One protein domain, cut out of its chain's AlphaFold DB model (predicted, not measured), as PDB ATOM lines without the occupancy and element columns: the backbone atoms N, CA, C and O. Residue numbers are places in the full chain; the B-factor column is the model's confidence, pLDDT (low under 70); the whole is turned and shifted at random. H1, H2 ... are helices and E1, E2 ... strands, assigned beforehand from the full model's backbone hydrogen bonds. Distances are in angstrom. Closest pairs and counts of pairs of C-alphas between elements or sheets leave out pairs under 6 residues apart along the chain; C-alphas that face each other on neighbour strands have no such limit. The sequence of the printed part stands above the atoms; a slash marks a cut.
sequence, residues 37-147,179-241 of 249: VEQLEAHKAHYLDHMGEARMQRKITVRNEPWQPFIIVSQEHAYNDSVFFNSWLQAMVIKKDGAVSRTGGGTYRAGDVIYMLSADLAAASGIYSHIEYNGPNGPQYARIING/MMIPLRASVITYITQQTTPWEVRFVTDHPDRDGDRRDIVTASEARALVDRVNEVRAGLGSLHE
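Overview. This is residues 37 to 147 and 179 to 241 of the 249 residues of an uncharacterized protein of Komagataeibacter maltaceti (UniProt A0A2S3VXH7). Look for two strongly twisted sheets, partly face to face with their strands crossed at 76 degrees, and one long helix, H4, laid lengthwise over E2 and E3 of the larger sheet. H1 covers the edge strand E10 of the smaller sheet, H3 sits where E4, E5 and the first residues of H4 come together, and E6 runs on into E7, from one sheet to the other, at 52 degrees. The printed part has 174 residues, with four named helices and ten named strands in the order H1 H2 E1 E2 E3 E4 E5 E6 E7 E8 H3 E9 E10 H4, class mixed. The sheets run E1 E2 E3 E4 E8 E7 and E6 E5 E9 E10, both all antiparallel. The whole is compact, with a radius of gyration of the C-alphas of 16.2 A and spans of 53 by 37 by 32 A.

Arrangement. Start at H1, residues 37 to 49, which lies over E10, residues 213 to 217, at a height over the sheet of 8.5 A and along the strands, at 11 degrees to E10 on the local plane; their closest C-alphas are those of Glu 41 and Ile 216, 6.4 A apart. H2, residues 53 to 57, is on neither sheet. Next, E1 (60 to 63), E2 (70 to 75), E3 (87 to 94) and E4 (113 to 120) form a meander, each strand the antiparallel neighbour of the one before; look for N 61 and O 74 at 2.8 A, N 73 and O 91 at 2.8 A, and N 90 and O 116 at 2.9 A. E5 (128 to 135) and E6 (138 to 143) are a hairpin, with N 140 and O 133 at 2.8 A. E7 (145 to 147) pairs with E8 (179 to 183) through N 145 and O 180 at 2.9 A, and E8 with E4 through N 181 and O 117 at 2.8 A. E9 (198 to 204) is the antiparallel neighbour of E5, with N 132 and O 201 within hydrogen-bond range at 2.8 A, and makes a hairpin with E10, where N 200 and O 215 are 2.8 A apart. The two sheets form a sandwich, two sheets face to face, 10.8 A centre to centre where they face each other. H3, residues 185 to 192, stands only just at the smaller sheet's level, at a height of 4.0 A. H4, residues 219 to 241, is the hub, touching three helices, and is on the larger sheet at a height of 8.4 A, along the strands at 21 degrees to E2 on the local plane. H3 and H4 lie on the same face of that sheet, in two layers, helices on one face of a sheet. They touch at Thr 192 and Ala 219, closest C-alphas 4.4 A apart, at a steep tilt of 48 degrees, opposite ways. H2 touches H4 at Gln 57 and Ala 224, closest C-alphas 5.7 A apart. H1 and H4 only just touch, only at their ends, with 3 pairs of C-alphas within 8 A. In H1, H2, H3 and H4 every O i to N i+4 pair is within hydrogen-bond range.

Along the chain. Find C-alpha 37 at (32.683, 8.445, 5.350); H1 runs 18.1 A from there. E3 begins with C-alpha 87 at (23.885, -0.946, 11.226) and spans 22.2 A; E4 spans 21.5 A, E9 20.0 A and E5 19.8 A. H4, 33.5 A long, ends with C-alpha 241 at (16.809, -27.133, 35.198).

Size, cuts and confidence. The two C-alphas farthest apart are those of Asp 208 and Glu 241, 56.0 A. Residues 148 to 178 are not printed; C-alphas 147 and 179 are 5.4 A apart across this cut. The links E2 to E3 and E3 to E4 are long. The model's mean pLDDT over the printed part is 77.4, and 43 residues are under 70, among them 76 to 87, 100 to 106 and 119 to 126.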
ATOM      1  N   VAL A  37      32.956   9.714   4.645       66.25
ATOM      2  CA  VAL A  37      32.683   8.445   5.350       66.25
ATOM      3  C   VAL A  37      33.746   8.171   6.422       66.25
ATOM      4  O   VAL A  37      33.407   7.855   7.555       66.25
ATOM      5  N   GLU A  38      35.011   8.451   6.111       70.50
ATOM      6  CA  GLU A  38      36.148   8.308   7.029       70.50
ATOM      7  C   GLU A  38      36.019   9.186   8.289       70.50
ATOM      8  O   GLU A  38      36.365   8.765   9.392       70.50
ATOM      9  N   GLN A  39      35.490  10.408   8.163       70.31
ATOM     10  CA  GLN A  39      35.268  11.292   9.314       70.31
ATOM     11  C   GLN A  39      34.126  10.801  10.209       70.31
ATOM     12  O   GLN A  39      34.212  10.924  11.430       70.31
ATOM     13  N   LEU A  40      33.072  10.241   9.616       70.00
ATOM     14  CA  LEU A  40      31.947   9.664  10.357       70.00
ATOM     15  C   LEU A  40      32.368   8.394  11.096       70.00
ATOM     16  O   LEU A  40      32.043   8.233  12.270       70.00
ATOM     17  N   GLU A  41      33.149   7.535  10.444       74.50
ATOM     18  CA  GLU A  41      33.740   6.344  11.058       74.50
ATOM     19  C   GLU A  41      34.660   6.726  12.224       74.50
ATOM     20  O   GLU A  41      34.520   6.193  13.324       74.50
ATOM     21  N   ALA A  42      35.538   7.717  12.040       75.25
ATOM     22  CA  ALA A  42      36.393   8.214  13.116       75.25
ATOM     23  C   ALA A  42      35.581   8.781  14.294       75.25
ATOM     24  O   ALA A  42      35.920   8.547  15.457       75.25
ATOM     25  N   HIS A  43      34.487   9.496  14.016       73.12
ATOM     26  CA  HIS A  43      33.621  10.040  15.057       73.12
ATOM     27  C   HIS A  43      32.857   8.938  15.804       73.12
ATOM     28  O   HIS A  43      32.818   8.957  17.037       73.12
ATOM     29  N   LYS A  44      32.292   7.956  15.088       78.50
ATOM     30  CA  LYS A  44      31.647   6.771  15.674       78.50
ATOM     31  C   LYS A  44      32.626   6.013  16.569       78.50
ATOM     32  O   LYS A  44      32.304   5.763  17.730       78.50
ATOM     33  N   ALA A  45      33.830   5.723  16.073       76.56
ATOM     34  CA  ALA A  45      34.881   5.050  16.834       76.56
ATOM     35  C   ALA A  45      35.216   5.814  18.120       76.56
ATOM     36  O   ALA A  45      35.122   5.263  19.216       76.56
ATOM     37  N   HIS A  46      35.491   7.116  18.003       76.62
ATOM     38  CA  HIS A  46      35.768   7.966  19.154       76.62
ATOM     39  C   HIS A  46      34.605   7.962  20.158       76.62
ATOM     40  O   HIS A  46      34.820   7.781  21.354       76.62
ATOM     41  N   TYR A  47      33.363   8.139  19.708       76.31
ATOM     42  CA  TYR A  47      32.197   8.152  20.590       76.31
ATOM     43  C   TYR A  47      32.017   6.830  21.350       76.31
ATOM     44  O   TYR A  47      31.752   6.843  22.555       76.31
ATOM     45  N   LEU A  48      32.164   5.694  20.665       75.94
ATOM     46  CA  LEU A  48      31.945   4.367  21.238       75.94
ATOM     47  C   LEU A  48      33.095   3.910  22.141       75.94
ATOM     48  O   LEU A  48      32.836   3.228  23.131       75.94
ATOM     49  N   ASP A  49      34.334   4.313  21.858       72.56
ATOM     50  CA  ASP A  49      35.486   4.035  22.726       72.56
ATOM     51  C   ASP A  49      35.424   4.824  24.040       72.56
ATOM     52  O   ASP A  49      35.861   4.347  25.086       72.56
ATOM     53  N   HIS A  50      34.822   6.015  24.012       74.12
ATOM     54  CA  HIS A  50      34.626   6.852  25.199       74.12
ATOM     55  C   HIS A  50      33.275   6.602  25.887       74.12
ATOM     56  O   HIS A  50      32.968   7.203  26.925       74.12
ATOM     57  N   MET A  51      32.450   5.704  25.344       71.81
ATOM     58  CA  MET A  51      31.234   5.255  26.002       71.81
ATOM     59  C   MET A  51      31.579   4.197  27.052       71.81
ATOM     60  O   MET A  51      31.981   3.086  26.730       71.81
ATOM     61  N   GLY A  52      31.352   4.520  28.328       69.19
ATOM     62  CA  GLY A  52      31.531   3.552  29.410       69.19
ATOM     63  C   GLY A  52      30.670   2.293  29.230       69.19
ATOM     64  O   GLY A  52      29.537   2.365  28.747       69.19
ATOM     65  N   GLU A  53      31.180   1.151  29.688       74.06
ATOM     66  CA  GLU A  53      30.582  -0.181  29.510       74.06
ATOM     67  C   GLU A  53      29.111  -0.248  29.948       74.06
ATOM     68  O   GLU A  53      28.246  -0.654  29.178       74.06
ATOM     69  N   ALA A  54      28.782   0.282  31.131       71.69
ATOM     70  CA  ALA A  54      27.405   0.320  31.635       71.69
ATOM     71  C   ALA A  54      26.444   1.149  30.757       71.69
ATOM     72  O   ALA A  54      25.224   0.987  30.820       71.69
ATOM     73  N   ARG A  55      26.956   2.098  29.966       72.50
ATOM     74  CA  ARG A  55      26.152   2.846  28.989       72.50
ATOM     75  C   ARG A  55      26.011   2.062  27.685       72.50
ATOM     76  O   ARG A  55      24.913   2.063  27.139       72.50
ATOM     77  N   MET A  56      27.061   1.367  27.247       76.75
ATOM     78  CA  MET A  56      27.021   0.491  26.071       76.75
ATOM     79  C   MET A  56      26.043  -0.673  26.269       76.75
ATOM     80  O   MET A  56      25.186  -0.910  25.424       76.75
ATOM     81  N   GLN A  57      26.091  -1.319  27.435       74.19
ATOM     82  CA  GLN A  57      25.195  -2.420  27.802       74.19
ATOM     83  C   GLN A  57      23.721  -2.002  27.829       74.19
ATOM     84  O   GLN A  57      22.851  -2.745  27.387       74.19
ATOM     85  N   ARG A  58      23.417  -0.772  28.271       73.62
ATOM     86  CA  ARG A  58      22.043  -0.229  28.254       73.62
ATOM     87  C   ARG A  58      21.474  -0.032  26.850       73.62
ATOM     88  O   ARG A  58      20.262   0.102  26.719       73.62
ATOM     89  N   LYS A  59      22.326   0.011  25.824       77.25
ATOM     90  CA  LYS A  59      21.906   0.055  24.420       77.25
ATOM     91  C   LYS A  59      21.685  -1.333  23.817       77.25
ATOM     92  O   LYS A  59      21.240  -1.425  22.675       77.25
ATOM     93  N   ILE A  60      21.971  -2.400  24.567       82.44
ATOM     94  CA  ILE A  60      21.602  -3.755  24.175       82.44
ATOM     95  C   ILE A  60      20.168  -4.029  24.629       82.44
ATOM     96  O   ILE A  60      19.857  -4.056  25.822       82.44
ATOM     97  N   THR A  61      19.287  -4.268  23.669       83.06
ATOM     98  CA  THR A  61      17.911  -4.697  23.890       83.06
ATOM     99  C   THR A  61      17.816  -6.218  23.815       83.06
ATOM    100  O   THR A  61      18.544  -6.879  23.073       83.06
ATOM    101  N   VAL A  62      16.924  -6.792  24.624       84.50
ATOM    102  CA  VAL A  62      16.613  -8.224  24.612       84.50
ATOM    103  C   VAL A  62      15.121  -8.368  24.367       84.50
ATOM    104  O   VAL A  62      14.316  -7.965  25.204       84.50
ATOM    105  N   ARG A  63      14.754  -8.942  23.222       84.75
ATOM    106  CA  ARG A  63      13.371  -9.257  22.861       84.75
ATOM    107  C   ARG A  63      13.153 -10.756  22.975       84.75
ATOM    108  O   ARG A  63      13.832 -11.545  22.319       84.75
ATOM    109  N   ASN A  64      12.207 -11.146  23.822       84.38
ATOM    110  CA  ASN A  64      11.859 -12.539  24.066       84.38
ATOM    111  C   ASN A  64      10.351 -12.725  23.919       84.38
ATOM    112  O   ASN A  64       9.616 -12.683  24.903       84.38
ATOM    113  N   GLU A  65       9.905 -12.958  22.689       80.19
ATOM    114  CA  GLU A  65       8.490 -13.187  22.421       80.19
ATOM    115  C   GLU A  65       8.115 -14.663  22.632       80.19
ATOM    116  O   GLU A  65       8.826 -15.545  22.128       80.19
ATOM    117  N   PRO A  66       7.006 -14.982  23.328       74.88
ATOM    118  CA  PRO A  66       6.612 -16.361  23.632       74.88
ATOM    119  C   PRO A  66       6.462 -17.266  22.404       74.88
ATOM    120  O   PRO A  66       6.799 -18.446  22.462       74.88
ATOM    121  N   TRP A  67       5.984 -16.717  21.286       76.62
ATOM    122  CA  TRP A  67       5.747 -17.459  20.042       76.62
ATOM    123  C   TRP A  67       6.991 -17.600  19.158       76.62
ATOM    124  O   TRP A  67       6.976 -18.375  18.202       76.62
ATOM    125  N   GLN A  68       8.072 -16.869  19.441       79.75
ATOM    126  CA  GLN A  68       9.312 -16.978  18.674       79.75
ATOM    127  C   GLN A  68      10.186 -18.115  19.218       79.75
ATOM    128  O   GLN A  68      10.311 -18.258  20.434       79.75
ATOM    129  N   PRO A  69      10.856 -18.907  18.361       82.56
ATOM    130  CA  PRO A  69      11.735 -19.991  18.806       82.56
ATOM    131  C   PRO A  69      13.136 -19.514  19.235       82.56
ATOM    132  O   PRO A  69      14.006 -20.331  19.536       82.56
ATOM    133  N   PHE A  70      13.370 -18.202  19.285       85.44
ATOM    134  CA  PHE A  70      14.643 -17.570  19.633       85.44
ATOM    135  C   PHE A  70      14.421 -16.297  20.463       85.44
ATOM    136  O   PHE A  70      13.325 -15.740  20.477       85.44
ATOM    137  N   ILE A  71      15.462 -15.863  21.169       86.00
ATOM    138  CA  ILE A  71      15.568 -14.558  21.833       86.00
ATOM    139  C   ILE A  71      16.449 -13.685  20.951       86.00
ATOM    140  O   ILE A  71      17.546 -14.106  20.582       86.00
ATOM    141  N   ILE A  72      15.992 -12.481  20.627       86.75
ATOM    142  CA  ILE A  72      16.794 -11.506  19.888       86.75
ATOM    143  C   ILE A  72      17.531 -10.640  20.904       86.75
ATOM    144  O   ILE A  72      16.907  -9.995  21.746       86.75
ATOM    145  N   VAL A  73      18.854 -10.616  20.815       88.31
ATOM    146  CA  VAL A  73      19.721  -9.678  21.525       88.31
ATOM    147  C   VAL A  73      20.272  -8.718  20.480       88.31
ATOM    148  O   VAL A  73      20.931  -9.153  19.540       88.31
ATOM    149  N   SER A  74      19.979  -7.431  20.594       85.50
ATOM    150  CA  SER A  74      20.300  -6.451  19.553       85.50
ATOM    151  C   SER A  74      20.862  -5.176  20.143       85.50
ATOM    152  O   SER A  74      20.391  -4.715  21.175       85.50
ATOM    153  N   GLN A  75      21.840  -4.580  19.471       77.38
ATOM    154  CA  GLN A  75      22.315  -3.248  19.808       77.38
ATOM    155  C   GLN A  75      21.625  -2.213  18.919       77.38
ATOM    156  O   GLN A  75      22.004  -2.016  17.766       77.38
ATOM    157  N   GLU A  76      20.598  -1.557  19.451       64.69
ATOM    158  CA  GLU A  76      19.851  -0.540  18.709       64.69
ATOM    159  C   GLU A  76      20.490   0.836  18.939       64.69
ATOM    160  O   GLU A  76      20.619   1.309  20.069       64.69
ATOM    161  N   HIS A  77      20.917   1.486  17.852       59.69
ATOM    162  CA  HIS A  77      21.415   2.868  17.847       59.69
ATOM    163  C   HIS A  77      22.589   3.138  18.815       59.69
ATOM    164  O   HIS A  77      22.581   4.109  19.590       59.69
ATOM    165  N   ALA A  78      23.630   2.294  18.776       56.16
ATOM    166  CA  ALA A  78      24.879   2.499  19.524       56.16
ATOM    167  C   ALA A  78      25.453   3.909  19.307       56.16
ATOM    168  O   ALA A  78      25.834   4.581  20.268       56.16
ATOM    169  N   TYR A  79      25.359   4.398  18.074       58.78
ATOM    170  CA  TYR A  79      25.687   5.744  17.630       58.78
ATOM    171  C   TYR A  79      24.530   6.257  16.755       58.78
ATOM    172  O   TYR A  79      24.021   5.510  15.926       58.78
ATOM    173  N   ASN A  80      24.059   7.485  16.994       53.03
ATOM    174  CA  ASN A  80      22.982   8.114  16.222       53.03
ATOM    175  C   ASN A  80      23.433   9.524  15.846       53.03
ATOM    176  O   ASN A  80      23.114  10.486  16.547       53.03
ATOM    177  N   ASP A  81      24.242   9.614  14.796       52.16
ATOM    178  CA  ASP A  81      24.478  10.866  14.092       52.16
ATOM    179  C   ASP A  81      23.754  10.747  12.754       52.16
ATOM    180  O   ASP A  81      24.061   9.903  11.909       52.16
ATOM    181  N   SER A  82      22.658  11.491  12.665       43.59
ATOM    182  CA  SER A  82      21.657  11.407  11.612       43.59
ATOM    183  C   SER A  82      22.297  11.409  10.220       43.59
ATOM    184  O   SER A  82      23.112  12.280   9.932       43.59
ATOM    185  N   VAL A  83      21.842  10.481   9.361       44.78
ATOM    186  CA  VAL A  83      22.077  10.301   7.903       44.78
ATOM    187  C   VAL A  83      22.889   9.050   7.524       44.78
ATOM    188  O   VAL A  83      22.640   8.496   6.452       44.78
ATOM    189  N   PHE A  84      23.775   8.532   8.379       44.22
ATOM    190  CA  PHE A  84      24.576   7.340   8.057       44.22
ATOM    191  C   PHE A  84      24.178   6.127   8.903       44.22
ATOM    192  O   PHE A  84      23.701   6.261  10.023       44.22
ATOM    193  N   PHE A  85      24.265   4.952   8.284       55.03
ATOM    194  CA  PHE A  85      23.483   3.758   8.590       55.03
ATOM    195  C   PHE A  85      23.354   3.392  10.067       55.03
ATOM    196  O   PHE A  85      24.319   3.294  10.816       55.03
ATOM    197  N   ASN A  86      22.126   3.044  10.433       54.69
ATOM    198  CA  ASN A  86      21.830   2.264  11.618       54.69
ATOM    199  C   ASN A  86      22.182   0.789  11.330       54.69
ATOM    200  O   ASN A  86      21.287  -0.038  11.152       54.69
ATOM    201  N   SER A  87      23.472   0.457  11.193       59.22
ATOM    202  CA  SER A  87      23.885  -0.946  11.226       59.22
ATOM    203  C   SER A  87      23.839  -1.435  12.675       59.22
ATOM    204  O   SER A  87      24.326  -0.789  13.604       59.22
ATOM    205  N   TRP A  88      23.155  -2.550  12.888       76.56
ATOM    206  CA  TRP A  88      22.894  -3.120  14.198       76.56
ATOM    207  C   TRP A  88      23.544  -4.485  14.274       76.56
ATOM    208  O   TRP A  88      23.192  -5.399  13.525       76.56
ATOM    209  N   LEU A  89      24.466  -4.642  15.218       85.06
ATOM    210  CA  LEU A  89      24.940  -5.962  15.581       85.06
ATOM    211  C   LEU A  89      23.839  -6.657  16.387       85.06
ATOM    212  O   LEU A  89      23.320  -6.113  17.368       85.06
ATOM    213  N   GLN A  90      23.454  -7.853  15.956       87.62
ATOM    214  CA  GLN A  90      22.422  -8.640  16.615       87.62
ATOM    215  C   GLN A  90      22.845 -10.098  16.751       87.62
ATOM    216  O   GLN A  90      23.717 -10.608  16.045       87.62
ATOM    217  N   ALA A  91      22.188 -10.784  17.669       89.06
ATOM    218  CA  ALA A  91      22.310 -12.207  17.873       89.06
ATOM    219  C   ALA A  91      20.932 -12.807  18.146       89.06
ATOM    220  O   ALA A  91      20.142 -12.264  18.918       89.06
ATOM    221  N   MET A  92      20.661 -13.961  17.549       88.12
ATOM    222  CA  MET A  92      19.539 -14.810  17.927       88.12
ATOM    223  C   MET A  92      20.058 -15.943  18.796       88.12
ATOM    224  O   MET A  92      20.887 -16.735  18.350       88.12
ATOM    225  N   VAL A  93      19.552 -16.032  20.022       90.19
ATOM    226  CA  VAL A  93      19.796 -17.158  20.924       90.19
ATOM    227  C   VAL A  93      18.633 -18.130  20.800       90.19
ATOM    228  O   VAL A  93      17.489 -17.780  21.086       90.19
ATOM    229  N   ILE A  94      18.903 -19.353  20.362       88.19
ATOM    230  CA  ILE A  94      17.868 -20.358  20.127       88.19
ATOM    231  C   ILE A  94      17.291 -20.836  21.461       88.19
ATOM    232  O   ILE A  94      18.025 -21.280  22.342       88.19
ATOM    233  N   LYS A  95      15.964 -20.760  21.619       86.31
ATOM    234  CA  LYS A  95      15.271 -21.179  22.851       86.31
ATOM    235  C   LYS A  95      14.933 -22.662  22.878       86.31
ATOM    236  O   LYS A  95      14.794 -23.233  23.953       86.31
ATOM    237  N   LYS A  96      14.725 -23.257  21.704       81.88
ATOM    238  CA  LYS A  96      14.150 -24.594  21.561       81.88
ATOM    239  C   LYS A  96      14.898 -25.394  20.504       81.88
ATOM    240  O   LYS A  96      15.160 -24.882  19.418       81.88
ATOM    241  N   ASP A  97      15.171 -26.657  20.810       80.44
ATOM    242  CA  ASP A  97      15.691 -27.616  19.839       80.44
ATOM    243  C   ASP A  97      14.771 -27.730  18.625       80.44
ATOM    244  O   ASP A  97      13.541 -27.670  18.730       80.44
ATOM    245  N   GLY A  98      15.368 -27.925  17.454       69.75
ATOM    246  CA  GLY A  98      14.596 -28.064  16.228       69.75
ATOM    247  C   GLY A  98      14.210 -26.732  15.588       69.75
ATOM    248  O   GLY A  98      13.569 -26.739  14.539       69.75
ATOM    249  N   ALA A  99      14.567 -25.594  16.198       71.75
ATOM    250  CA  ALA A  99      14.256 -24.282  15.649       71.75
ATOM    251  C   ALA A  99      14.878 -24.118  14.257       71.75
ATOM    252  O   ALA A  99      16.038 -24.470  14.036       71.75
ATOM    253  N   VAL A 100      14.100 -23.547  13.339       66.00
ATOM    254  CA  VAL A 100      14.580 -23.082  12.037       66.00
ATOM    255  C   VAL A 100      14.729 -21.571  12.134       66.00
ATOM    256  O   VAL A 100      13.785 -20.864  12.491       66.00
ATOM    257  N   SER A 101      15.939 -21.084  11.877       64.44
ATOM    258  CA  SER A 101      16.241 -19.654  11.908       64.44
ATOM    259  C   SER A 101      15.546 -18.914  10.766       64.44
ATOM    260  O   SER A 101      15.453 -19.426   9.648       64.44
ATOM    261  N   ARG A 102      15.163 -17.657  11.019       59.50
ATOM    262  CA  ARG A 102      14.714 -16.705   9.988       59.50
ATOM    263  C   ARG A 102      15.754 -16.464   8.893       59.50
ATOM    264  O   ARG A 102      15.398 -16.068   7.793       59.50
ATOM    265  N   THR A 103      17.027 -16.733   9.174       59.47
ATOM    266  CA  THR A 103      18.142 -16.489   8.248       59.47
ATOM    267  C   THR A 103      18.322 -17.573   7.183       59.47
ATOM    268  O   THR A 103      19.216 -17.463   6.348       59.47
ATOM    269  N   GLY A 104      17.499 -18.625   7.213       53.81
ATOM    270  CA  GLY A 104      17.619 -19.772   6.322       53.81
ATOM    271  C   GLY A 104      18.790 -20.694   6.682       53.81
ATOM    272  O   GLY A 104      19.895 -20.258   6.998       53.81
ATOM    273  N   GLY A 105      18.530 -22.000   6.605       58.94
ATOM    274  CA  GLY A 105      19.524 -23.058   6.776       58.94
ATOM    275  C   GLY A 105      19.565 -23.669   8.178       58.94
ATOM    276  O   GLY A 105      19.641 -22.969   9.178       58.94
ATOM    277  N   GLY A 106      19.572 -25.002   8.223       65.62
ATOM    278  CA  GLY A 106      19.895 -25.783   9.416       65.62
ATOM    279  C   GLY A 106      18.775 -25.941  10.447       65.62
ATOM    280  O   GLY A 106      17.794 -25.202  10.494       65.62
ATOM    281  N   THR A 107      18.955 -26.958  11.281       76.62
ATOM    282  CA  THR A 107      18.175 -27.203  12.491       76.62
ATOM    283  C   THR A 107      19.081 -26.904  13.674       76.62
ATOM    284  O   THR A 107      20.171 -27.470  13.757       76.62
ATOM    285  N   TYR A 108      18.648 -26.016  14.563       81.69
ATOM    286  CA  TYR A 108      19.470 -25.556  15.680       81.69
ATOM    287  C   TYR A 108      19.085 -26.228  16.998       81.69
ATOM    288  O   TYR A 108      17.950 -26.683  17.177       81.69
ATOM    289  N   ARG A 109      20.040 -26.279  17.924       84.12
ATOM    290  CA  ARG A 109      19.836 -26.705  19.309       84.12
ATOM    291  C   ARG A 109      19.545 -25.504  20.200       84.12
ATOM    292  O   ARG A 109      19.977 -24.386  19.924       84.12
ATOM    293  N   ALA A 110      18.829 -25.731  21.293       84.25
ATOM    294  CA  ALA A 110      18.653 -24.740  22.340       84.25
ATOM    295  C   ALA A 110      20.024 -24.274  22.862       84.25
ATOM    296  O   ALA A 110      20.924 -25.073  23.116       84.25
ATOM    297  N   GLY A 111      20.186 -22.960  23.000       83.38
ATOM    298  CA  GLY A 111      21.443 -22.326  23.388       83.38
ATOM    299  C   GLY A 111      22.423 -22.067  22.240       83.38
ATOM    300  O   GLY A 111      23.442 -21.409  22.489       83.38
ATOM    301  N   ASP A 112      22.139 -22.517  21.012       87.88
ATOM    302  CA  ASP A 112      22.881 -22.082  19.824       87.88
ATOM    303  C   ASP A 112      22.700 -20.573  19.604       87.88
ATOM    304  O   ASP A 112      21.674 -19.987  19.965       87.88
ATOM    305  N   VAL A 113      23.711 -19.940  19.003       89.50
ATOM    306  CA  VAL A 113      23.715 -18.500  18.725       89.50
ATOM    307  C   VAL A 113      23.981 -18.253  17.254       89.50
ATOM    308  O   VAL A 113      24.947 -18.770  16.691       89.50
ATOM    309  N   ILE A 114      23.157 -17.403  16.657       88.31
ATOM    310  CA  ILE A 114      23.323 -16.932  15.286       88.31
ATOM    311  C   ILE A 114      23.569 -15.435  15.346       88.31
ATOM    312  O   ILE A 114      22.668 -14.673  15.694       88.31
ATOM    313  N   TYR A 115      24.786 -15.019  15.018       89.12
ATOM    314  CA  TYR A 115      25.142 -13.610  14.940       89.12
ATOM    315  C   TYR A 115      24.800 -13.045  13.570       89.12
ATOM    316  O   TYR A 115      24.899 -13.736  12.554       89.12
ATOM    317  N   MET A 116      24.424 -11.775  13.541       86.44
ATOM    318  CA  MET A 116      24.106 -11.074  12.310       86.44
ATOM    319  C   MET A 116      24.452  -9.597  12.403       86.44
ATOM    320  O   MET A 116      24.405  -8.990  13.474       86.44
ATOM    321  N   LEU A 117      24.757  -9.028  11.247       84.06
ATOM    322  CA  LEU A 117      24.666  -7.598  11.029       84.06
ATOM    323  C   LEU A 117      23.319  -7.328  10.367       84.06
ATOM    324  O   LEU A 117      23.015  -7.906   9.322       84.06
ATOM    325  N   SER A 118      22.516  -6.472  10.977       75.50
ATOM    326  CA  SER A 118      21.289  -5.972  10.375       75.50
ATOM    327  C   SER A 118      21.515  -4.544   9.920       75.50
ATOM    328  O   SER A 118      22.143  -3.770  10.634       75.50
ATOM    329  N   ALA A 119      21.003  -4.171   8.757       66.81
ATOM    330  CA  ALA A 119      21.037  -2.789   8.300       66.81
ATOM    331  C   ALA A 119      19.611  -2.351   7.966       66.81
ATOM    332  O   ALA A 119      18.943  -2.987   7.144       66.81
ATOM    333  N   ASP A 120      19.142  -1.288   8.627       59.06
ATOM    334  CA  ASP A 120      17.916  -0.607   8.218       59.06
ATOM    335  C   ASP A 120      18.221   0.218   6.969       59.06
ATOM    336  O   ASP A 120      18.751   1.333   7.014       59.06
ATOM    337  N   LEU A 121      17.947  -0.411   5.834       58.62
ATOM    338  CA  LEU A 121      18.075   0.174   4.520       58.62
ATOM    339  C   LEU A 121      16.687   0.270   3.896       58.62
ATOM    340  O   LEU A 121      16.462  -0.267   2.812       58.62
ATOM    341  N   ALA A 122      15.762   0.977   4.553       46.91
ATOM    342  CA  ALA A 122      14.421   1.252   4.024       46.91
ATOM    343  C   ALA A 122      14.420   1.767   2.561       46.91
ATOM    344  O   ALA A 122      13.459   1.556   1.831       46.91
ATOM    345  N   ALA A 123      15.519   2.380   2.096       45.53
ATOM    346  CA  ALA A 123      15.704   2.832   0.713       45.53
ATOM    347  C   ALA A 123      16.654   1.966  -0.149       45.53
ATOM    348  O   ALA A 123      16.887   2.318  -1.306       45.53
ATOM    349  N   ALA A 124      17.244   0.889   0.386       49.97
ATOM    350  CA  ALA A 124      18.279   0.112  -0.304       49.97
ATOM    351  C   ALA A 124      18.013  -1.391  -0.450       49.97
ATOM    352  O   ALA A 124      18.886  -2.085  -0.967       49.97
ATOM    353  N   SER A 125      16.844  -1.906  -0.056       54.72
ATOM    354  CA  SER A 125      16.463  -3.295  -0.361       54.72
ATOM    355  C   SER A 125      16.609  -3.598  -1.853       54.72
ATOM    356  O   SER A 125      16.075  -2.882  -2.697       54.72
ATOM    357  N   GLY A 126      17.410  -4.616  -2.177       60.69
ATOM    358  CA  GLY A 126      17.759  -4.978  -3.554       60.69
ATOM    359  C   GLY A 126      18.878  -4.152  -4.206       60.69
ATOM    360  O   GLY A 126      19.245  -4.455  -5.336       60.69
ATOM    361  N   ILE A 127      19.446  -3.150  -3.521       72.12
ATOM    362  CA  ILE A 127      20.594  -2.373  -4.023       72.12
ATOM    363  C   ILE A 127      21.907  -3.103  -3.733       72.12
ATOM    364  O   ILE A 127      22.700  -3.310  -4.646       72.12
ATOM    365  N   TYR A 128      22.151  -3.511  -2.488       78.31
ATOM    366  CA  TYR A 128      23.382  -4.221  -2.122       78.31
ATOM    367  C   TYR A 128      23.179  -5.734  -2.195       78.31
ATOM    368  O   TYR A 128      22.181  -6.253  -1.690       78.31
ATOM    369  N   SER A 129      24.125  -6.445  -2.809       77.94
ATOM    370  CA  SER A 129      24.051  -7.900  -3.003       77.94
ATOM    371  C   SER A 129      24.803  -8.674  -1.915       77.94
ATOM    372  O   SER A 129      24.396  -9.770  -1.510       77.94
ATOM    373  N   HIS A 130      25.893  -8.106  -1.405       85.00
ATOM    374  CA  HIS A 130      26.723  -8.713  -0.372       85.00
ATOM    375  C   HIS A 130      27.512  -7.659   0.406       85.00
ATOM    376  O   HIS A 130      27.552  -6.481   0.045       85.00
ATOM    377  N   ILE A 131      28.145  -8.113   1.484       86.88
ATOM    378  CA  ILE A 131      29.205  -7.370   2.151       86.88
ATOM    379  C   ILE A 131      30.560  -8.026   1.927       86.88
ATOM    380  O   ILE A 131      30.654  -9.250   1.790       86.88
ATOM    381  N   GLU A 132      31.599  -7.212   1.995       91.06
ATOM    382  CA  GLU A 132      32.995  -7.610   2.070       91.06
ATOM    383  C   GLU A 132      33.623  -7.068   3.354       91.06
ATOM    384  O   GLU A 132      33.314  -5.961   3.796       91.06
ATOM    385  N   TYR A 133      34.485  -7.863   3.980       90.88
ATOM    386  CA  TYR A 133      35.111  -7.525   5.258       90.88
ATOM    387  C   TYR A 133      36.370  -8.357   5.503       90.88
ATOM    388  O   TYR A 133      36.566  -9.413   4.903       90.88
ATOM    389  N   ASN A 134      37.204  -7.932   6.452       92.50
ATOM    390  CA  ASN A 134      38.340  -8.732   6.917       92.50
ATOM    391  C   ASN A 134      37.928  -9.623   8.093       92.50
ATOM    392  O   ASN A 134      37.454  -9.138   9.116       92.50
ATOM    393  N   GLY A 135      38.091 -10.936   7.954       91.06
ATOM    394  CA  GLY A 135      37.843 -11.912   9.012       91.06
ATOM    395  C   GLY A 135      39.134 -12.479   9.615       91.06
ATOM    396  O   GLY A 135      40.235 -12.118   9.199       91.06
ATOM    397  N   PRO A 136      39.024 -13.458  10.534       90.31
ATOM    398  CA  PRO A 136      40.184 -14.076  11.188       90.31
ATOM    399  C   PRO A 136      41.151 -14.782  10.226       90.31
ATOM    400  O   PRO A 136      42.307 -14.996  10.569       90.31
ATOM    401  N   ASN A 137      40.689 -15.134   9.021       92.38
ATOM    402  CA  ASN A 137      41.473 -15.839   8.003       92.38
ATOM    403  C   ASN A 137      41.728 -14.968   6.755       92.38
ATOM    404  O   ASN A 137      41.926 -15.509   5.669       92.38
ATOM    405  N   GLY A 138      41.671 -13.638   6.893       92.06
ATOM    406  CA  GLY A 138      41.805 -12.687   5.784       92.06
ATOM    407  C   GLY A 138      40.459 -12.222   5.208       92.06
ATOM    408  O   GLY A 138      39.436 -12.352   5.887       92.06
ATOM    409  N   PRO A 139      40.449 -11.665   3.981       94.12
ATOM    410  CA  PRO A 139      39.246 -11.129   3.345       94.12
ATOM    411  C   PRO A 139      38.136 -12.175   3.194       94.12
ATOM    412  O   PRO A 139      38.384 -13.326   2.831       94.12
ATOM    413  N   GLN A 140      36.901 -11.772   3.470       92.69
ATOM    414  CA  GLN A 140      35.700 -12.597   3.376       92.69
ATOM    415  C   GLN A 140      34.550 -11.804   2.763       92.69
ATOM    416  O   GLN A 140      34.554 -10.576   2.737       92.69
ATOM    417  N   TYR A 141      33.541 -12.541   2.310       90.06
ATOM    418  CA  TYR A 141      32.280 -11.983   1.853       90.06
ATOM    419  C   TYR A 141      31.113 -12.706   2.525       90.06
ATOM    420  O   TYR A 141      31.192 -13.902   2.832       90.06
ATOM    421  N   ALA A 142      30.014 -11.991   2.748       86.38
ATOM    422  CA  ALA A 142      28.759 -12.576   3.204       86.38
ATOM    423  C   ALA A 142      27.608 -12.040   2.361       86.38
ATOM    424  O   ALA A 142      27.489 -10.837   2.137       86.38
ATOM    425  N   ARG A 143      26.757 -12.950   1.883       83.81
ATOM    426  CA  ARG A 143      25.560 -12.563   1.141       83.81
ATOM    427  C   ARG A 143      24.581 -11.873   2.077       83.81
ATOM    428  O   ARG A 143      24.371 -12.332   3.201       83.81
ATOM    429  N   ILE A 144      23.966 -10.817   1.568       80.56
ATOM    430  CA  ILE A 144      22.810 -10.216   2.211       80.56
ATOM    431  C   ILE A 144      21.624 -11.141   1.957       80.56
ATOM    432  O   ILE A 144      21.392 -11.593   0.835       80.56
ATOM    433  N   ILE A 145      20.885 -11.438   3.015       76.88
ATOM    434  CA  ILE A 145      19.590 -12.096   2.923       76.88
ATOM    435  C   ILE A 145      18.510 -11.075   3.269       76.88
ATOM    436  O   ILE A 145      18.682 -10.220   4.144       76.88
ATOM    437  N   ASN A 146      17.388 -11.158   2.564       64.69
ATOM    438  CA  ASN A 146      16.233 -10.331   2.876       64.69
ATOM    439  C   ASN A 146      15.639 -10.833   4.196       64.69
ATOM    440  O   ASN A 146      15.224 -11.990   4.281       64.69
ATOM    441  N   GLY A 147      15.649  -9.985   5.223       63.44
ATOM    442  CA  GLY A 147      14.898 -10.214   6.451       63.44
ATOM    443  C   GLY A 147      13.399  -9.987   6.240       63.44
ATOM    444  O   GLY A 147      12.932  -9.815   5.111       63.44
ATOM    445  N   MET A 179      17.680  -5.674   5.944       74.31
ATOM    446  CA  MET A 179      18.733  -6.544   5.434       74.31
ATOM    447  C   MET A 179      19.381  -7.265   6.603       74.31
ATOM    448  O   MET A 179      19.767  -6.621   7.576       74.31
ATOM    449  N   MET A 180      19.518  -8.583   6.499       78.94
ATOM    450  CA  MET A 180      20.228  -9.392   7.482       78.94
ATOM    451  C   MET A 180      21.454 -10.012   6.824       78.94
ATOM    452  O   MET A 180      21.409 -10.479   5.688       78.94
ATOM    453  N   ILE A 181      22.567 -10.027   7.543       82.81
ATOM    454  CA  ILE A 181      23.819 -10.612   7.081       82.81
ATOM    455  C   ILE A 181      24.308 -11.572   8.163       82.81
ATOM    456  O   ILE A 181      24.796 -11.119   9.201       82.81
ATOM    457  N   PRO A 182      24.181 -12.893   7.964       84.94
ATOM    458  CA  PRO A 182      24.662 -13.871   8.926       84.94
ATOM    459  C   PRO A 182      26.183 -13.787   9.067       84.94
ATOM    460  O   PRO A 182      26.921 -13.883   8.084       84.94
ATOM    461  N   LEU A 183      26.655 -13.659  10.302       87.25
ATOM    462  CA  LEU A 183      28.072 -13.646  10.642       87.25
ATOM    463  C   LEU A 183      28.445 -14.953  11.338       87.25
ATOM    464  O   LEU A 183      27.732 -15.461  12.206       87.25
ATOM    465  N   ARG A 184      29.607 -15.506  10.983       87.31
ATOM    466  CA  ARG A 184      30.164 -16.652  11.713       87.31
ATOM    467  C   ARG A 184      30.571 -16.198  13.114       87.31
ATOM    468  O   ARG A 184      31.135 -15.117  13.265       87.31
ATOM    469  N   ALA A 185      30.396 -17.053  14.119       88.50
ATOM    470  CA  ALA A 185      30.820 -16.751  15.492       88.50
ATOM    471  C   ALA A 185      32.306 -16.342  15.575       88.50
ATOM    472  O   ALA A 185      32.650 -15.409  16.292       88.50
ATOM    473  N   SER A 186      33.170 -16.963  14.763       90.31
ATOM    474  CA  SER A 186      34.593 -16.612  14.671       90.31
ATOM    475  C   SER A 186      34.847 -15.174  14.212       90.31
ATOM    476  O   SER A 186      35.870 -14.605  14.569       90.31
ATOM    477  N   VAL A 187      33.949 -14.588  13.412       92.62
ATOM    478  CA  VAL A 187      34.043 -13.184  12.985       92.62
ATOM    479  C   VAL A 187      33.737 -12.272  14.166       92.62
ATOM    480  O   VAL A 187      34.504 -11.360  14.428       92.62
ATOM    481  N   ILE A 188      32.695 -12.563  14.950       92.62
ATOM    482  CA  ILE A 188      32.396 -11.777  16.156       92.62
ATOM    483  C   ILE A 188      33.546 -11.850  17.159       92.62
ATOM    484  O   ILE A 188      34.000 -10.816  17.639       92.62
ATOM    485  N   THR A 189      34.079 -13.046  17.423       93.31
ATOM    486  CA  THR A 189      35.265 -13.210  18.280       93.31
ATOM    487  C   THR A 189      36.484 -12.465  17.736       93.31
ATOM    488  O   THR A 189      37.267 -11.926  18.506       93.31
ATOM    489  N   TYR A 190      36.652 -12.416  16.417       94.25
ATOM    490  CA  TYR A 190      37.720 -11.640  15.796       94.25
ATOM    491  C   TYR A 190      37.545 -10.133  16.033       94.25
ATOM    492  O   TYR A 190      38.519  -9.469  16.386       94.25
ATOM    493  N   ILE A 191      36.321  -9.603  15.904       93.44
ATOM    494  CA  ILE A 191      36.009  -8.179  16.127       93.44
ATOM    495  C   ILE A 191      36.291  -7.776  17.579       93.44
ATOM    496  O   ILE A 191      36.889  -6.729  17.814       93.44
ATOM    497  N   THR A 192      35.925  -8.608  18.563       92.94
ATOM    498  CA  THR A 192      36.152  -8.287  19.987       92.94
ATOM    499  C   THR A 192      37.629  -8.165  20.364       92.94
ATOM    500  O   THR A 192      37.939  -7.586  21.406       92.94
ATOM    501  N   GLN A 193      38.531  -8.703  19.540       93.88
ATOM    502  CA  GLN A 193      39.979  -8.700  19.748       93.88
ATOM    503  C   GLN A 193      40.700  -7.587  18.974       93.88
ATOM    504  O   GLN A 193      41.907  -7.417  19.148       93.88
ATOM    505  N   GLN A 194      39.998  -6.842  18.114       90.19
ATOM    506  CA  GLN A 194      40.621  -5.786  17.322       90.19
ATOM    507  C   GLN A 194      40.986  -4.574  18.182       90.19
ATOM    508  O   GLN A 194      40.238  -4.156  19.064       90.19
ATOM    509  N   THR A 195      42.132  -3.968  17.871       87.00
ATOM    510  CA  THR A 195      42.556  -2.674  18.430       87.00
ATOM    511  C   THR A 195      42.032  -1.483  17.632       87.00
ATOM    512  O   THR A 195      42.128  -0.350  18.092       87.00
ATOM    513  N   THR A 196      41.492  -1.729  16.438       86.94
ATOM    514  CA  THR A 196      40.892  -0.724  15.553       86.94
ATOM    515  C   THR A 196      39.476  -1.160  15.174       86.94
ATOM    516  O   THR A 196      39.173  -2.354  15.259       86.94
ATOM    517  N   PRO A 197      38.578  -0.233  14.797       88.00
ATOM    518  CA  PRO A 197      37.242  -0.602  14.353       88.00
ATOM    519  C   PRO A 197      37.276  -1.567  13.165       88.00
ATOM    520  O   PRO A 197      38.080  -1.421  12.246       88.00
ATOM    521  N   TRP A 198      36.394  -2.558  13.190       90.62
ATOM    522  CA  TRP A 198      36.244  -3.524  12.114       90.62
ATOM    523  C   TRP A 198      35.417  -2.927  10.980       90.62
ATOM    524  O   TRP A 198      34.238  -2.644  11.170       90.62
ATOM    525  N   GLU A 199      36.031  -2.744   9.816       88.25
ATOM    526  CA  GLU A 199      35.387  -2.181   8.626       88.25
ATOM    527  C   GLU A 199      34.581  -3.238   7.857       88.25
ATOM    528  O   GLU A 199      35.029  -4.372   7.647       88.25
ATOM    529  N   VAL A 200      33.400  -2.831   7.394       86.56
ATOM    530  CA  VAL A 200      32.531  -3.597   6.506       86.56
ATOM    531  C   VAL A 200      32.144  -2.754   5.296       86.56
ATOM    532  O   VAL A 200      31.695  -1.616   5.428       86.56
ATOM    533  N   ARG A 201      32.285  -3.334   4.101       86.56
ATOM    534  CA  ARG A 201      31.913  -2.721   2.825       86.56
ATOM    535  C   ARG A 201      30.661  -3.381   2.263       86.56
ATOM    536  O   ARG A 201      30.629  -4.592   2.095       86.56
ATOM    537  N   PHE A 202      29.644  -2.597   1.945       82.88
ATOM    538  CA  PHE A 202      28.432  -3.006   1.245       82.88
ATOM    539  C   PHE A 202      28.637  -2.808  -0.251       82.88
ATOM    540  O   PHE A 202      28.871  -1.684  -0.701       82.88
ATOM    541  N   VAL A 203      28.529  -3.899  -1.003       84.31
ATOM    542  CA  VAL A 203      28.801  -3.931  -2.441       84.31
ATOM    543  C   VAL A 203      27.486  -4.015  -3.206       84.31
ATOM    544  O   VAL A 203      26.579  -4.776  -2.845       84.31
ATOM    545  N   THR A 204      27.362  -3.192  -4.246       80.56
ATOM    546  CA  THR A 204      26.199  -3.149  -5.136       80.56
ATOM    547  C   THR A 204      26.604  -3.535  -6.551       80.56
ATOM    548  O   THR A 204      27.600  -3.050  -7.074       80.56
ATOM    549  N   ASP A 205      25.798  -4.391  -7.177       73.38
ATOM    550  CA  ASP A 205      25.899  -4.697  -8.608       73.38
ATOM    551  C   ASP A 205      24.916  -3.835  -9.431       73.38
ATOM    552  O   ASP A 205      24.704  -4.076 -10.621       73.38
ATOM    553  N   HIS A 206      24.247  -2.861  -8.795       72.50
ATOM    554  CA  HIS A 206      23.182  -2.081  -9.414       72.50
ATOM    555  C   HIS A 206      23.774  -0.973 -10.308       72.50
ATOM    556  O   HIS A 206      24.456  -0.084  -9.796       72.50
ATOM    557  N   PRO A 207      23.481  -0.958 -11.623       62.69
ATOM    558  CA  PRO A 207      24.184  -0.118 -12.604       62.69
ATOM    559  C   PRO A 207      23.999   1.395 -12.398       62.69
ATOM    560  O   PRO A 207      24.851   2.174 -12.808       62.69
ATOM    561  N   ASP A 208      22.908   1.805 -11.744       61.62
ATOM    562  CA  ASP A 208      22.561   3.215 -11.504       61.62
ATOM    563  C   ASP A 208      22.976   3.744 -10.115       61.62
ATOM    564  O   ASP A 208      22.521   4.810  -9.683       61.62
ATOM    565  N   ARG A 209      23.781   2.992  -9.354       61.91
ATOM    566  CA  ARG A 209      24.234   3.403  -8.018       61.91
ATOM    567  C   ARG A 209      25.752   3.400  -7.939       61.91
ATOM    568  O   ARG A 209      26.372   2.355  -7.802       61.91
ATOM    569  N   ASP A 210      26.323   4.600  -7.932       49.66
ATOM    570  CA  ASP A 210      27.722   4.791  -7.568       49.66
ATOM    571  C   ASP A 210      27.911   4.673  -6.052       49.66
ATOM    572  O   ASP A 210      27.237   5.340  -5.256       49.66
ATOM    573  N   GLY A 211      28.898   3.860  -5.683       59.22
ATOM    574  CA  GLY A 211      29.532   3.870  -4.374       59.22
ATOM    575  C   GLY A 211      29.261   2.618  -3.560       59.22
ATOM    576  O   GLY A 211      28.224   2.505  -2.902       59.22
ATOM    577  N   ASP A 212      30.266   1.743  -3.515       65.06
ATOM    578  CA  ASP A 212      30.460   0.865  -2.368       65.06
ATOM    579  C   ASP A 212      30.344   1.699  -1.095       65.06
ATOM    580  O   ASP A 212      30.969   2.760  -0.959       65.06
ATOM    581  N   ARG A 213      29.529   1.233  -0.158       76.75
ATOM    582  CA  ARG A 213      29.347   1.933   1.111       76.75
ATOM    583  C   ARG A 213      30.086   1.236   2.220       76.75
ATOM    584  O   ARG A 213      30.296   0.034   2.155       76.75
ATOM    585  N   ARG A 214      30.489   1.993   3.232       78.81
ATOM    586  CA  ARG A 214      31.279   1.482   4.346       78.81
ATOM    587  C   ARG A 214      30.646   1.845   5.677       78.81
ATOM    588  O   ARG A 214      29.923   2.839   5.771       78.81
ATOM    589  N   ASP A 215      30.876   0.983   6.650       80.56
ATOM    590  CA  ASP A 215      30.577   1.199   8.057       80.56
ATOM    591  C   ASP A 215      31.626   0.451   8.887       80.56
ATOM    592  O   ASP A 215      32.394  -0.368   8.374       80.56
ATOM    593  N   ILE A 216      31.638   0.710  10.186       83.94
ATOM    594  CA  ILE A 216      32.530   0.075  11.142       83.94
ATOM    595  C   ILE A 216      31.746  -0.554  12.293       83.94
ATOM    596  O   ILE A 216      30.666  -0.097  12.656       83.94
ATOM    597  N   VAL A 217      32.317  -1.569  12.928       86.44
ATOM    598  CA  VAL A 217      31.870  -2.085  14.228       86.44
ATOM    599  C   VAL A 217      33.054  -2.037  15.178       86.44
ATOM    600  O   VAL A 217      34.126  -2.561  14.870       86.44
ATOM    601  N   THR A 218      32.902  -1.409  16.339       86.69
ATOM    602  CA  THR A 218      33.997  -1.346  17.312       86.69
ATOM    603  C   THR A 218      34.082  -2.624  18.149       86.69
ATOM    604  O   THR A 218      33.116  -3.373  18.327       86.69
ATOM    605  N   ALA A 219      35.251  -2.864  18.747       89.25
ATOM    606  CA  ALA A 219      35.424  -3.967  19.688       89.25
ATOM    607  C   ALA A 219      34.545  -3.809  20.946       89.25
ATOM    608  O   ALA A 219      34.208  -4.807  21.585       89.25
ATOM    609  N   SER A 220      34.186  -2.580  21.343       85.31
ATOM    610  CA  SER A 220      33.291  -2.334  22.482       85.31
ATOM    611  C   SER A 220      31.840  -2.714  22.171       85.31
ATOM    612  O   SER A 220      31.201  -3.349  23.009       85.31
ATOM    613  N   GLU A 221      31.349  -2.420  20.965       86.31
ATOM    614  CA  GLU A 221      30.033  -2.866  20.482       86.31
ATOM    615  C   GLU A 221      29.933  -4.395  20.462       86.31
ATOM    616  O   GLU A 221      29.024  -4.981  21.057       86.31
ATOM    617  N   ALA A 222      30.920  -5.057  19.850       90.38
ATOM    618  CA  ALA A 222      30.939  -6.511  19.750       90.38
ATOM    619  C   ALA A 222      31.022  -7.197  21.124       90.38
ATOM    620  O   ALA A 222      30.322  -8.184  21.357       90.38
ATOM    621  N   ARG A 223      31.838  -6.675  22.053       91.12
ATOM    622  CA  ARG A 223      31.932  -7.217  23.419       91.12
ATOM    623  C   ARG A 223      30.618  -7.066  24.170       91.12
ATOM    624  O   ARG A 223      30.128  -8.056  24.701       91.12
ATOM    625  N   ALA A 224      30.007  -5.880  24.122       88.69
ATOM    626  CA  ALA A 224      28.737  -5.644  24.796       88.69
ATOM    627  C   ALA A 224      27.645  -6.622  24.329       88.69
ATOM    628  O   ALA A 224      26.924  -7.188  25.152       88.69
ATOM    629  N   LEU A 225      27.574  -6.892  23.019       91.19
ATOM    630  CA  LEU A 225      26.663  -7.901  22.486       91.19
ATOM    631  C   LEU A 225      26.991  -9.310  23.002       91.19
ATOM    632  O   LEU A 225      26.086 -10.025  23.434       91.19
ATOM    633  N   VAL A 226      28.259  -9.730  22.941       93.38
ATOM    634  CA  VAL A 226      28.687 -11.073  23.371       93.38
ATOM    635  C   VAL A 226      28.390 -11.309  24.850       93.38
ATOM    636  O   VAL A 226      27.858 -12.366  25.194       93.38
ATOM    637  N   ASP A 227      28.672 -10.330  25.705       92.69
ATOM    638  CA  ASP A 227      28.409 -10.416  27.141       92.69
ATOM    639  C   ASP A 227      26.917 -10.635  27.398       92.69
ATOM    640  O   ASP A 227      26.524 -11.604  28.055       92.69
ATOM    641  N   ARG A 228      26.061  -9.820  26.768       92.31
ATOM    642  CA  ARG A 228      24.611  -9.941  26.923       92.31
ATOM    643  C   ARG A 228      24.056 -11.250  26.359       92.31
ATOM    644  O   ARG A 228      23.142 -11.836  26.937       92.31
ATOM    645  N   VAL A 229      24.608 -11.740  25.250       93.19
ATOM    646  CA  VAL A 229      24.268 -13.060  24.699       93.19
ATOM    647  C   VAL A 229      24.600 -14.166  25.696       93.19
ATOM    648  O   VAL A 229      23.780 -15.060  25.905       93.19
ATOM    649  N   ASN A 230      25.771 -14.115  26.328       93.50
ATOM    650  CA  ASN A 230      26.180 -15.122  27.301       93.50
ATOM    651  C   ASN A 230      25.288 -15.112  28.549       93.50
ATOM    652  O   ASN A 230      24.900 -16.183  29.013       93.50
ATOM    653  N   GLU A 231      24.886 -13.935  29.037       91.94
ATOM    654  CA  GLU A 231      23.899 -13.809  30.119       91.94
ATOM    655  C   GLU A 231      22.561 -14.472  29.755       91.94
ATOM    656  O   GLU A 231      22.022 -15.272  30.524       91.94
ATOM    657  N   VAL A 232      22.036 -14.185  28.558       90.69
ATOM    658  CA  VAL A 232      20.773 -14.766  28.074       90.69
ATOM    659  C   VAL A 232      20.881 -16.287  27.940       90.69
ATOM    660  O   VAL A 232      19.977 -17.007  28.363       90.69
ATOM    661  N   ARG A 233      21.994 -16.795  27.395       90.12
ATOM    662  CA  ARG A 233      22.243 -18.240  27.269       90.12
ATOM    663  C   ARG A 233      22.308 -18.935  28.620       90.12
ATOM    664  O   ARG A 233      21.711 -19.997  28.771       90.12
ATOM    665  N   ALA A 234      22.996 -18.344  29.595       87.38
ATOM    666  CA  ALA A 234      23.065 -18.889  30.947       87.38
ATOM    667  C   ALA A 234      21.665 -18.996  31.578       87.38
ATOM    668  O   ALA A 234      21.342 -20.008  32.200       87.38
ATOM    669  N   GLY A 235      20.798 -18.008  31.328       82.69
ATOM    670  CA  GLY A 235      19.397 -18.034  31.755       82.69
ATOM    671  C   GLY A 235      18.548 -19.147  31.120       82.69
ATOM    672  O   GLY A 235      17.574 -19.591  31.721       82.69
ATOM    673  N   LEU A 236      18.906 -19.648  29.932       78.81
ATOM    674  CA  LEU A 236      18.207 -20.785  29.314       78.81
ATOM    675  C   LEU A 236      18.543 -22.121  29.989       78.81
ATOM    676  O   LEU A 236      17.678 -22.997  30.067       78.81
ATOM    677  N   GLY A 237      19.777 -22.270  30.483       60.09
ATOM    678  CA  GLY A 237      20.206 -23.447  31.242       60.09
ATOM    679  C   GLY A 237      19.446 -23.581  32.562       60.09
ATOM    680  O   GLY A 237      18.907 -24.646  32.855       60.09
ATOM    681  N   SER A 238      19.290 -22.477  33.298       57.53
ATOM    682  CA  SER A 238      18.505 -22.460  34.540       57.53
ATOM    683  C   SER A 238      17.003 -22.667  34.305       57.53
ATOM    684  O   SER A 238      16.339 -23.298  35.125       57.53
ATOM    685  N   LEU A 239      16.457 -22.212  33.169       53.53
ATOM    686  CA  LEU A 239      15.081 -22.517  32.750       53.53
ATOM    687  C   LEU A 239      14.873 -24.015  32.476       53.53
ATOM    688  O   LEU A 239      13.849 -24.564  32.883       53.53
ATOM    689  N   HIS A 240      15.826 -24.693  31.826       51.53
ATOM    690  CA  HIS A 240      15.751 -26.146  31.624       51.53
ATOM    691  C   HIS A 240      15.817 -26.915  32.949       51.53
ATOM    692  O   HIS A 240      15.022 -27.831  33.159       51.53
ATOM    693  N   GLU A 241      16.695 -26.513  33.871       46.12
ATOM    694  CA  GLU A 241      16.809 -27.133  35.198       46.12
ATOM    695  C   GLU A 241      15.558 -26.902  36.060       46.12
ATOM    696  O   GLU A 241      15.044 -27.846  36.661       46.12
TER     697      GLU A 241